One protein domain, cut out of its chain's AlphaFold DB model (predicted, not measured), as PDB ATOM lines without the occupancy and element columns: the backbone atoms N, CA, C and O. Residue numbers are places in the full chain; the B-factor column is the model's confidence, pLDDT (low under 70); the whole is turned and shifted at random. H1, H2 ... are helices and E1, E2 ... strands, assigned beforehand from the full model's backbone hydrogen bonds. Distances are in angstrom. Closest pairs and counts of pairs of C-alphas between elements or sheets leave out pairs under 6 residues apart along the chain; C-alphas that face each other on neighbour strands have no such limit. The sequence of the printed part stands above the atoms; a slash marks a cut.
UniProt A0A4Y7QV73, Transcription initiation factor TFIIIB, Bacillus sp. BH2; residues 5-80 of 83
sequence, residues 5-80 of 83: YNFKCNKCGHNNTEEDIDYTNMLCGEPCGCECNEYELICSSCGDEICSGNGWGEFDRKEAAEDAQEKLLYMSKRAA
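AT A GLANCE: This is residues 5 to 80 of the 83 residues of the protein "Transcription initiation factor TFIIIB" of Bacillus sp. BH2 (UniProt A0A4Y7QV73). A long three-stranded sheet, E3 E4 E5, has one helix, H1, packed slantwise over one face, and the last turns of that helix, residues 73 to 80, stick out beyond the sheet. A small two-stranded hairpin, E1 and E2, sits near the end of the sheet where E3 begins, and the loop of residues 28 to 34 makes the opposite end of the long axis. The printed part has 76 residues, with five named strands and then one named helix in the order E1 E2 E3 E4 E5 H1; both sheets are antiparallel, with orders E3 - E4 - E5 and E1 - E2, and the class is mixed, helices and strands. It is only just compact, close to loose, with a radius of gyration of the C-alphas of 13.6 A, and elongated, spanning 44 by 26 by 18 A.

HOW THE PARTS SIT: Start at the inner strand E4, residues 35 to 42, between the edge strands E3, residues 21 to 27, and E5, residues 49 to 56. They form a meander, each strand the antiparallel neighbour of the one before, and the sheet is twisted, with C-alphas up to 4.3 A off its best plane. Look between E3 and E4, a hairpin, for N 24 and O 38 at 2.8 A; between E4 and E5, also a hairpin, N 39 and O 53 are 2.8 A apart. H1, residues 61 to 80, is on this sheet, making two layers, a helix on one face of a sheet. Its height over the sheet is 7.4 A. It lies over E4 and E5, slantwise to the strands, at 56 degrees to E4 on the local plane. The closest C-alphas of E5 and H1 are those of Cys 51 and Ala 68, 6.3 A apart. In H1 every O i to N i+4 pair is within hydrogen-bond range. Farther out, E1, residues 6 to 8, and E2, residues 15 to 17, form a hairpin, with N 7 and O 16 at 2.8 A. The closest C-alphas of E1 and H1 are Phe 7 and Gln 69, 7.4 A apart; E2 and H1 are only just apart, at 8.4 A.

IN THESE COORDINATES: Find C-alpha 35 at (100.204, 193.973, 137.867); from there E4 runs 23.1 A to C-alpha 42. E5 measures 21.7 A and E3 19.7 A. H1 runs 28.6 A from C-alpha 61 at (114.084, 199.994, 136.160) to C-alpha 80 at (111.396, 228.068, 131.242). E1 measures 6.5 A and E2 6.9 A.

THE WHOLE: Look to Pro 31 and Ala 80 for the two C-alphas farthest apart, 44.5 A. The printed part, residues 5 to 80, has no cut, and no link is long. The mean pLDDT of the printed part is 88.8, and you will find values under 70 at residues 29 to 30 and residue 80 of this model.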
ATOM      1  N   TYR A   5     121.348 206.561 133.549       80.62
ATOM      2  CA  TYR A   5     120.529 207.757 133.759       80.62
ATOM      3  C   TYR A   5     121.087 208.606 134.910       80.62
ATOM      4  O   TYR A   5     121.615 208.073 135.889       80.62
ATOM      5  N   ASN A   6     120.998 209.937 134.790       88.12
ATOM      6  CA  ASN A   6     121.490 210.873 135.802       88.12
ATOM      7  C   ASN A   6     120.412 211.884 136.200       88.12
ATOM      8  O   ASN A   6     119.928 212.647 135.363       88.12
ATOM      9  N   PHE A   7     120.084 211.919 137.489       90.88
ATOM     10  CA  PHE A   7     119.011 212.738 138.034       90.88
ATOM     11  C   PHE A   7     119.546 213.736 139.053       90.88
ATOM     12  O   PHE A   7     119.892 213.399 140.191       90.88
ATOM     13  N   LYS A   8     119.606 215.002 138.648       91.69
ATOM     14  CA  LYS A   8     120.071 216.076 139.519       91.69
ATOM     15  C   LYS A   8     118.975 216.487 140.501       91.69
ATOM     16  O   LYS A   8     117.912 216.947 140.096       91.69
ATOM     17  N   CYS A   9     119.267 216.393 141.794       91.94
ATOM     18  CA  CYS A   9     118.401 216.919 142.841       91.94
ATOM     19  C   CYS A   9     118.390 218.454 142.799       91.94
ATOM     20  O   CYS A   9     119.437 219.099 142.905       91.94
ATOM     21  N   ASN A  10     117.203 219.052 142.694       88.94
ATOM     22  CA  ASN A  10     117.047 220.508 142.629       88.94
ATOM     23  C   ASN A  10     117.378 221.212 143.954       88.94
ATOM     24  O   ASN A  10     117.712 222.395 143.948       88.94
ATOM     25  N   LYS A  11     117.314 220.493 145.081       91.31
ATOM     26  CA  LYS A  11     117.531 221.051 146.421       91.31
ATOM     27  C   LYS A  11     119.004 221.110 146.817       91.31
ATOM     28  O   LYS A  11     119.471 222.150 147.266       91.31
ATOM     29  N   CYS A  12     119.734 220.004 146.663       92.69
ATOM     30  CA  CYS A  12     121.137 219.901 147.089       92.69
ATOM     31  C   CYS A  12     122.138 219.837 145.925       92.69
ATOM     32  O   CYS A  12     123.343 219.908 146.151       92.69
ATOM     33  N   GLY A  13     121.667 219.694 144.682       91.12
ATOM     34  CA  GLY A  13     122.519 219.587 143.495       91.12
ATOM     35  C   GLY A  13     123.218 218.237 143.322       91.12
ATOM     36  O   GLY A  13     123.988 218.094 142.373       91.12
ATOM     37  N   HIS A  14     122.965 217.265 144.205       92.44
ATOM     38  CA  HIS A  14     123.499 215.908 144.100       92.44
ATOM     39  C   HIS A  14     122.977 215.204 142.842       92.44
ATOM     40  O   HIS A  14     121.828 215.409 142.448       92.44
ATOM     41  N   ASN A  15     123.815 214.369 142.229       91.94
ATOM     42  CA  ASN A  15     123.452 213.600 141.047       91.94
ATOM     43  C   ASN A  15     123.158 212.156 141.448       91.94
ATOM     44  O   ASN A  15     124.065 211.451 141.878       91.94
ATOM     45  N   ASN A  16     121.913 211.743 141.264       92.12
ATOM     46  CA  ASN A  16     121.417 210.405 141.556       92.12
ATOM     47  C   ASN A  16     121.382 209.587 140.264       92.12
ATOM     48  O   ASN A  16     121.517 210.123 139.158       92.12
ATOM     49  N   THR A  17     121.195 208.290 140.412       91.94
ATOM     50  CA  THR A  17     121.191 207.301 139.343       91.94
ATOM     51  C   THR A  17     119.900 206.493 139.368       91.94
ATOM     52  O   THR A  17     119.097 206.602 140.288       91.94
ATOM     53  N   GLU A  18     119.697 205.654 138.358       90.31
ATOM     54  CA  GLU A  18     118.596 204.682 138.335       90.31
ATOM     55  C   GLU A  18     118.637 203.666 139.494       90.31
ATOM     56  O   GLU A  18     117.642 202.994 139.747       90.31
ATOM     57  N   GLU A  19     119.767 203.534 140.198       89.94
ATOM     58  CA  GLU A  19     119.866 202.682 141.390       89.94
ATOM     59  C   GLU A  19     119.262 203.328 142.640       89.94
ATOM     60  O   GLU A  19     118.940 202.614 143.582       89.94
ATOM     61  N   ASP A  20     119.074 204.651 142.632       91.62
ATOM     62  CA  ASP A  20     118.407 205.406 143.698       91.62
ATOM     63  C   ASP A  20     116.868 205.409 143.531       91.62
ATOM     64  O   ASP A  20     116.166 206.139 144.228       91.62
ATOM     65  N   ILE A  21     116.343 204.636 142.569       92.00
ATOM     66  CA  ILE A  21     114.905 204.431 142.368       92.00
ATOM     67  C   ILE A  21     114.445 203.274 143.255       92.00
ATOM     68  O   ILE A  21     114.792 202.112 143.014       92.00
ATOM     69  N   ASP A  22     113.608 203.599 144.232       93.94
ATOM     70  CA  ASP A  22     112.831 202.637 145.003       93.94
ATOM     71  C   ASP A  22     111.513 202.333 144.284       93.94
ATOM     72  O   ASP A  22     110.976 203.168 143.552       93.94
ATOM     73  N   TYR A  23     110.991 201.120 144.464       93.88
ATOM     74  CA  TYR A  23     109.750 200.700 143.820       93.88
ATOM     75  C   TYR A  23     108.963 199.695 144.651       93.88
ATOM     76  O   TYR A  23     109.511 198.956 145.470       93.88
ATOM     77  N   THR A  24     107.662 199.638 144.388       93.06
ATOM     78  CA  THR A  24     106.743 198.651 144.946       93.06
ATOM     79  C   THR A  24     105.894 198.064 143.827       93.06
ATOM     80  O   THR A  24     105.181 198.786 143.136       93.06
ATOM     81  N   ASN A  25     105.953 196.742 143.660       90.31
ATOM     82  CA  ASN A  25     105.007 196.012 142.817       90.31
ATOM     83  C   ASN A  25     103.729 195.723 143.610       90.31
ATOM     84  O   ASN A  25     103.781 195.275 144.758       90.31
ATOM     85  N   MET A  26     102.583 195.934 142.976       88.56
ATOM     86  CA  MET A  26     101.264 195.716 143.553       88.56
ATOM     87  C   MET A  26     100.284 195.177 142.508       88.56
ATOM     88  O   MET A  26     100.489 195.286 141.301       88.56
ATOM     89  N   LEU A  27      99.186 194.589 142.974       87.88
ATOM     90  CA  LEU A  27      98.074 194.187 142.114       87.88
ATOM     91  C   LEU A  27      96.979 195.253 142.186       87.88
ATOM     92  O   LEU A  27      96.656 195.718 143.277       87.88
ATOM     93  N   CYS A  28      96.333 195.561 141.056       76.19
ATOM     94  CA  CYS A  28      95.205 196.507 140.974       76.19
ATOM     95  C   CYS A  28      93.960 196.097 141.790       76.19
ATOM     96  O   CYS A  28      92.967 196.825 141.810       76.19
ATOM     97  N   GLY A  29      94.002 194.937 142.455       67.06
ATOM     98  CA  GLY A  29      92.904 194.327 143.199       67.06
ATOM     99  C   GLY A  29      92.162 193.247 142.406       67.06
ATOM    100  O   GLY A  29      92.316 193.098 141.193       67.06
ATOM    101  N   GLU A  30      91.347 192.448 143.094       67.00
ATOM    102  CA  GLU A  30      90.435 191.504 142.438       67.00
ATOM    103  C   GLU A  30      89.193 192.238 141.897       67.00
ATOM    104  O   GLU A  30      88.714 193.178 142.536       67.00
ATOM    105  N   PRO A  31      88.627 191.830 140.744       72.94
ATOM    106  CA  PRO A  31      88.975 190.663 139.925       72.94
ATOM    107  C   PRO A  31      89.993 190.950 138.802       72.94
ATOM    108  O   PRO A  31      90.259 190.057 138.004       72.94
ATOM    109  N   CYS A  32      90.522 192.179 138.685       77.50
ATOM    110  CA  CYS A  32      91.387 192.554 137.558       77.50
ATOM    111  C   CYS A  32      92.743 191.845 137.596       77.50
ATOM    112  O   CYS A  32      93.243 191.472 136.538       77.50
ATOM    113  N   GLY A  33      93.331 191.657 138.784       78.25
ATOM    114  CA  GLY A  33      94.596 190.932 138.967       78.25
ATOM    115  C   GLY A  33      95.772 191.482 138.151       78.25
ATOM    116  O   GLY A  33      96.796 190.818 138.048       78.25
ATOM    117  N   CYS A  34      95.625 192.660 137.541       85.38
ATOM    118  CA  CYS A  34      96.655 193.279 136.727       85.38
ATOM    119  C   CYS A  34      97.780 193.755 137.641       85.38
ATOM    120  O   CYS A  34      97.534 194.362 138.687       85.38
ATOM    121  N   GLU A  35      99.003 193.484 137.214       89.94
ATOM    122  CA  GLU A  35     100.204 193.973 137.867       89.94
ATOM    123  C   GLU A  35     100.352 195.465 137.587       89.94
ATOM    124  O   GLU A  35     100.084 195.952 136.485       89.94
ATOM    125  N   CYS A  36     100.755 196.197 138.606       90.25
ATOM    126  CA  CYS A  36     101.142 197.588 138.507       90.25
ATOM    127  C   CYS A  36     102.291 197.844 139.471       90.25
ATOM    128  O   CYS A  36     102.510 197.103 140.430       90.25
ATOM    129  N   ASN A  37     103.028 198.903 139.206       90.81
ATOM    130  CA  ASN A  37     104.145 199.310 140.028       90.81
ATOM    131  C   ASN A  37     104.055 200.799 140.327       90.81
ATOM    132  O   ASN A  37     103.508 201.580 139.548       90.81
ATOM    133  N   GLU A  38     104.604 201.170 141.468       94.31
ATOM    134  CA  GLU A  38     104.872 202.549 141.842       94.31
ATOM    135  C   GLU A  38     106.366 202.669 142.099       94.31
ATOM    136  O   GLU A  38     106.979 201.740 142.629       94.31
ATOM    137  N   TYR A  39     106.953 203.790 141.696       94.88
ATOM    138  CA  TYR A  39     108.360 204.070 141.914       94.88
ATOM    139  C   TYR A  39     108.561 205.481 142.460       94.88
ATOM    140  O   TYR A  39     107.846 206.426 142.109       94.88
ATOM    141  N   GLU A  40     109.588 205.623 143.285       95.88
ATOM    142  CA  GLU A  40     110.005 206.872 143.904       95.88
ATOM    143  C   GLU A  40     111.507 207.053 143.688       95.88
ATOM    144  O   GLU A  40     112.312 206.167 143.966       95.88
ATOM    145  N   LEU A  41     111.898 208.217 143.178       94.56
ATOM    146  CA  LEU A  41     113.290 208.627 143.065       94.56
ATOM    147  C   LEU A  41     113.585 209.630 144.179       94.56
ATOM    148  O   LEU A  41     113.270 210.821 144.072       94.56
ATOM    149  N   ILE A  42     114.219 209.139 145.240       93.88
ATOM    150  CA  ILE A  42     114.602 209.934 146.404       93.88
ATOM    151  C   ILE A  42     116.084 210.275 146.317       93.88
ATOM    152  O   ILE A  42     116.925 209.447 145.979       93.88
ATOM    153  N   CYS A  43     116.438 211.516 146.639       94.12
ATOM    154  CA  CYS A  43     117.832 211.911 146.642       94.12
ATOM    155  C   CYS A  43     118.601 211.213 147.770       94.12
ATOM    156  O   CYS A  43     118.425 211.569 148.937       94.12
ATOM    157  N   SER A  44     119.552 210.340 147.440       92.06
ATOM    158  CA  SER A  44     120.340 209.590 148.432       92.06
ATOM    159  C   SER A  44     121.208 210.466 149.340       92.06
ATOM    160  O   SER A  44     121.595 210.054 150.431       92.06
ATOM    161  N   SER A  45     121.473 211.716 148.948       93.88
ATOM    162  CA  SER A  45     122.225 212.666 149.772       93.88
ATOM    163  C   SER A  45     121.377 213.464 150.766       93.88
ATOM    164  O   SER A  45     121.915 213.880 151.791       93.88
ATOM    165  N   CYS A  46     120.113 213.775 150.461       94.44
ATOM    166  CA  CYS A  46     119.313 214.695 151.291       94.44
ATOM    167  C   CYS A  46     117.907 214.194 151.641       94.44
ATOM    168  O   CYS A  46     117.205 214.876 152.384       94.44
ATOM    169  N   GLY A  47     117.510 213.029 151.124       92.88
ATOM    170  CA  GLY A  47     116.203 212.415 151.353       92.88
ATOM    171  C   GLY A  47     115.034 213.145 150.691       92.88
ATOM    172  O   GLY A  47     113.889 212.846 150.997       92.88
ATOM    173  N   ASP A  48     115.302 214.133 149.835       94.06
ATOM    174  CA  ASP A  48     114.264 214.891 149.138       94.06
ATOM    175  C   ASP A  48     113.752 214.102 147.930       94.06
ATOM    176  O   ASP A  48     114.554 213.530 147.187       94.06
ATOM    177  N   GLU A  49     112.437 214.089 147.724       93.38
ATOM    178  CA  GLU A  49     111.829 213.484 146.540       93.38
ATOM    179  C   GLU A  49     112.198 214.293 145.291       93.38
ATOM    180  O   GLU A  49     111.976 215.502 145.213       93.38
ATOM    181  N   ILE A  50     112.776 213.617 144.297       92.62
ATOM    182  CA  ILE A  50     113.121 214.219 143.005       92.62
ATOM    183  C   ILE A  50     111.960 214.044 142.028       92.62
ATOM    184  O   ILE A  50     111.621 214.976 141.296       92.62
ATOM    185  N   CYS A  51     111.403 212.834 141.980       92.88
ATOM    186  CA  CYS A  51     110.312 212.450 141.096       92.88
ATOM    187  C   CYS A  51     109.678 211.149 141.599       92.88
ATOM    188  O   CYS A  51     110.348 210.335 142.225       92.88
ATOM    189  N   SER A  52     108.419 210.920 141.250       94.12
ATOM    190  CA  SER A  52     107.723 209.652 141.460       94.12
ATOM    191  C   SER A  52     106.840 209.323 140.255       94.12
ATOM    192  O   SER A  52     106.549 210.170 139.391       94.12
ATOM    193  N   GLY A  53     106.450 208.062 140.139       93.00
ATOM    194  CA  GLY A  53     105.643 207.586 139.030       93.00
ATOM    195  C   GLY A  53     105.027 206.228 139.280       93.00
ATOM    196  O   GLY A  53     105.258 205.591 140.302       93.00
ATOM    197  N   ASN A  54     104.210 205.804 138.328       92.69
ATOM    198  CA  ASN A  54     103.574 204.504 138.348       92.69
ATOM    199  C   ASN A  54     103.507 203.915 136.940       92.69
ATOM    200  O   ASN A  54     103.551 204.637 135.941       92.69
ATOM    201  N   GLY A  55     103.416 202.592 136.880       88.56
ATOM    202  CA  GLY A  55     103.391 201.813 135.653       88.56
ATOM    203  C   GLY A  55     102.448 200.620 135.754       88.56
ATOM    204  O   GLY A  55     102.027 200.214 136.838       88.56
ATOM    205  N   TRP A  56     102.110 200.059 134.596       90.00
ATOM    206  CA  TRP A  56     101.395 198.788 134.488       90.00
ATOM    207  C   TRP A  56     102.394 197.674 134.183       90.00
ATOM    208  O   TRP A  56     103.299 197.873 133.379       90.00
ATOM    209  N   GLY A  57     102.197 196.505 134.783       88.62
ATOM    210  CA  GLY A  57     103.125 195.378 134.725       88.62
ATOM    211  C   GLY A  57     104.135 195.357 135.874       88.62
ATOM    212  O   GLY A  57     104.110 196.203 136.775       88.62
ATOM    213  N   GLU A  58     105.018 194.360 135.828       88.19
ATOM    214  CA  GLU A  58     106.180 194.255 136.711       88.19
ATOM    215  C   GLU A  58     107.104 195.466 136.522       88.19
ATOM    216  O   GLU A  58     107.278 195.969 135.413       88.19
ATOM    217  N   PHE A  59     107.681 195.954 137.619       91.56
ATOM    218  CA  PHE A  59     108.628 197.060 137.586       91.56
ATOM    219  C   PHE A  59     109.838 196.779 136.680       91.56
ATOM    220  O   PHE A  59     110.631 195.874 136.942       91.56
ATOM    221  N   ASP A  60     110.033 197.644 135.683       91.44
ATOM    222  CA  ASP A  60     111.258 197.726 134.896       91.44
ATOM    223  C   ASP A  60     112.014 199.019 135.234       91.44
ATOM    224  O   ASP A  60     111.531 200.141 135.046       91.44
ATOM    225  N   ARG A  61     113.244 198.864 135.738       90.75
ATOM    226  CA  ARG A  61     114.084 199.994 136.160       90.75
ATOM    227  C   ARG A  61     114.406 200.944 135.007       90.75
ATOM    228  O   ARG A  61     114.527 202.147 135.233       90.75
ATOM    229  N   LYS A  62     114.570 200.428 133.787       91.19
ATOM    230  CA  LYS A  62     114.903 201.251 132.623       91.19
ATOM    231  C   LYS A  62     113.700 202.109 132.235       91.19
ATOM    232  O   LYS A  62     113.886 203.302 132.020       91.19
ATOM    233  N   GLU A  63     112.495 201.541 132.215       91.81
ATOM    234  CA  GLU A  63     111.256 202.287 131.968       91.81
ATOM    235  C   GLU A  63     111.015 203.357 133.037       91.81
ATOM    236  O   GLU A  63     110.740 204.507 132.696       91.81
ATOM    237  N   ALA A  64     111.208 203.027 134.318       92.31
ATOM    238  CA  ALA A  64     111.101 203.998 135.408       92.31
ATOM    239  C   ALA A  64     112.106 205.153 135.258       92.31
ATOM    240  O   ALA A  64     111.765 206.321 135.452       92.31
ATOM    241  N   ALA A  65     113.345 204.846 134.865       92.25
ATOM    242  CA  ALA A  65     114.370 205.856 134.642       92.25
ATOM    243  C   ALA A  65     114.078 206.744 133.412       92.25
ATOM    244  O   ALA A  65     114.318 207.954 133.459       92.25
ATOM    245  N   GLU A  66     113.526 206.174 132.333       92.56
ATOM    246  CA  GLU A  66     113.071 206.918 131.149       92.56
ATOM    247  C   GLU A  66     111.905 207.857 131.484       92.56
ATOM    248  O   GLU A  66     111.963 209.041 131.139       92.56
ATOM    249  N   ASP A  67     110.898 207.370 132.216       93.25
ATOM    250  CA  ASP A  67     109.759 208.170 132.687       93.25
ATOM    251  C   ASP A  67     110.215 209.311 133.612       93.25
ATOM    252  O   ASP A  67     109.845 210.472 133.408       93.25
ATOM    253  N   ALA A  68     111.102 209.029 134.574       92.06
ATOM    254  CA  ALA A  68     111.672 210.050 135.450       92.06
ATOM    255  C   ALA A  68     112.439 211.121 134.653       92.06
ATOM    256  O   ALA A  68     112.296 212.323 134.907       92.06
ATOM    257  N   GLN A  69     113.226 210.716 133.648       91.56
ATOM    258  CA  GLN A  69     113.951 211.656 132.793       91.56
ATOM    259  C   GLN A  69     112.987 212.527 131.974       91.56
ATOM    260  O   GLN A  69     113.184 213.744 131.889       91.56
ATOM    261  N   GLU A  70     111.942 211.939 131.385       92.06
ATOM    262  CA  GLU A  70     110.933 212.682 130.629       92.06
ATOM    263  C   GLU A  70     110.209 213.703 131.515       92.06
ATOM    264  O   GLU A  70     110.116 214.882 131.152       92.06
ATOM    265  N   LYS A  71     109.763 213.291 132.708       90.75
ATOM    266  CA  LYS A  71     109.087 214.164 133.675       90.75
ATOM    267  C   LYS A  71     109.955 215.350 134.079       90.75
ATOM    268  O   LYS A  71     109.496 216.494 134.026       90.75
ATOM    269  N   LEU A  72     111.224 215.117 134.407       89.44
ATOM    270  CA  LEU A  72     112.157 216.185 134.780       89.44
ATOM    271  C   LEU A  72     112.436 217.148 133.614       89.44
ATOM    272  O   LEU A  72     112.479 218.372 133.806       89.44
ATOM    273  N   LEU A  73     112.555 216.631 132.386       89.25
ATOM    274  CA  LEU A  73     112.658 217.456 131.178       89.25
ATOM    275  C   LEU A  73     111.390 218.293 130.960       89.25
ATOM    276  O   LEU A  73     111.479 219.478 130.622       89.25
ATOM    277  N   TYR A  74     110.212 217.707 131.168       88.56
ATOM    278  CA  TYR A  74     108.931 218.395 131.045       88.56
ATOM    279  C   TYR A  74     108.773 219.516 132.083       88.56
ATOM    280  O   TYR A  74     108.402 220.641 131.729       88.56
ATOM    281  N   MET A  75     109.120 219.255 133.347       82.81
ATOM    282  CA  MET A  75     109.110 220.260 134.416       82.81
ATOM    283  C   MET A  75     110.057 221.423 134.108       82.81
ATOM    284  O   MET A  75     109.675 222.586 134.257       82.81
ATOM    285  N   SER A  76     111.250 221.124 133.589       83.06
ATOM    286  CA  SER A  76     112.233 222.139 133.192       83.06
ATOM    287  C   SER A  76     111.715 223.033 132.057       83.06
ATOM    288  O   SER A  76     111.829 224.257 132.122       83.06
ATOM    289  N   LYS A  77     111.066 222.447 131.039       82.19
ATOM    290  CA  LYS A  77     110.440 223.201 129.935       82.19
ATOM    291  C   LYS A  77     109.301 224.101 130.423       82.19
ATOM    292  O   LYS A  77     109.186 225.247 129.983       82.19
ATOM    293  N   ARG A  78     108.469 223.614 131.350       74.00
ATOM    294  CA  ARG A  78     107.395 224.415 131.962       74.00
ATOM    295  C   ARG A  78     107.926 225.574 132.799       74.00
ATOM    296  O   ARG A  78     107.328 226.645 132.758       74.00
ATOM    297  N   ALA A  79     109.020 225.378 133.532       71.31
ATOM    298  CA  ALA A  79     109.666 226.450 134.283       71.31
ATOM    299  C   ALA A  79     110.222 227.534 133.344       71.31
ATOM    300  O   ALA A  79     109.996 228.715 133.577       71.31
ATOM    301  N   ALA A  80     110.857 227.138 132.235       65.69
ATOM    302  CA  ALA A  80     111.396 228.068 131.242       65.69
ATOM    303  C   ALA A  80     110.314 228.875 130.500       65.69
ATOM    304  O   ALA A  80     110.562 230.004 130.098       65.69
TER     305      ALA A  80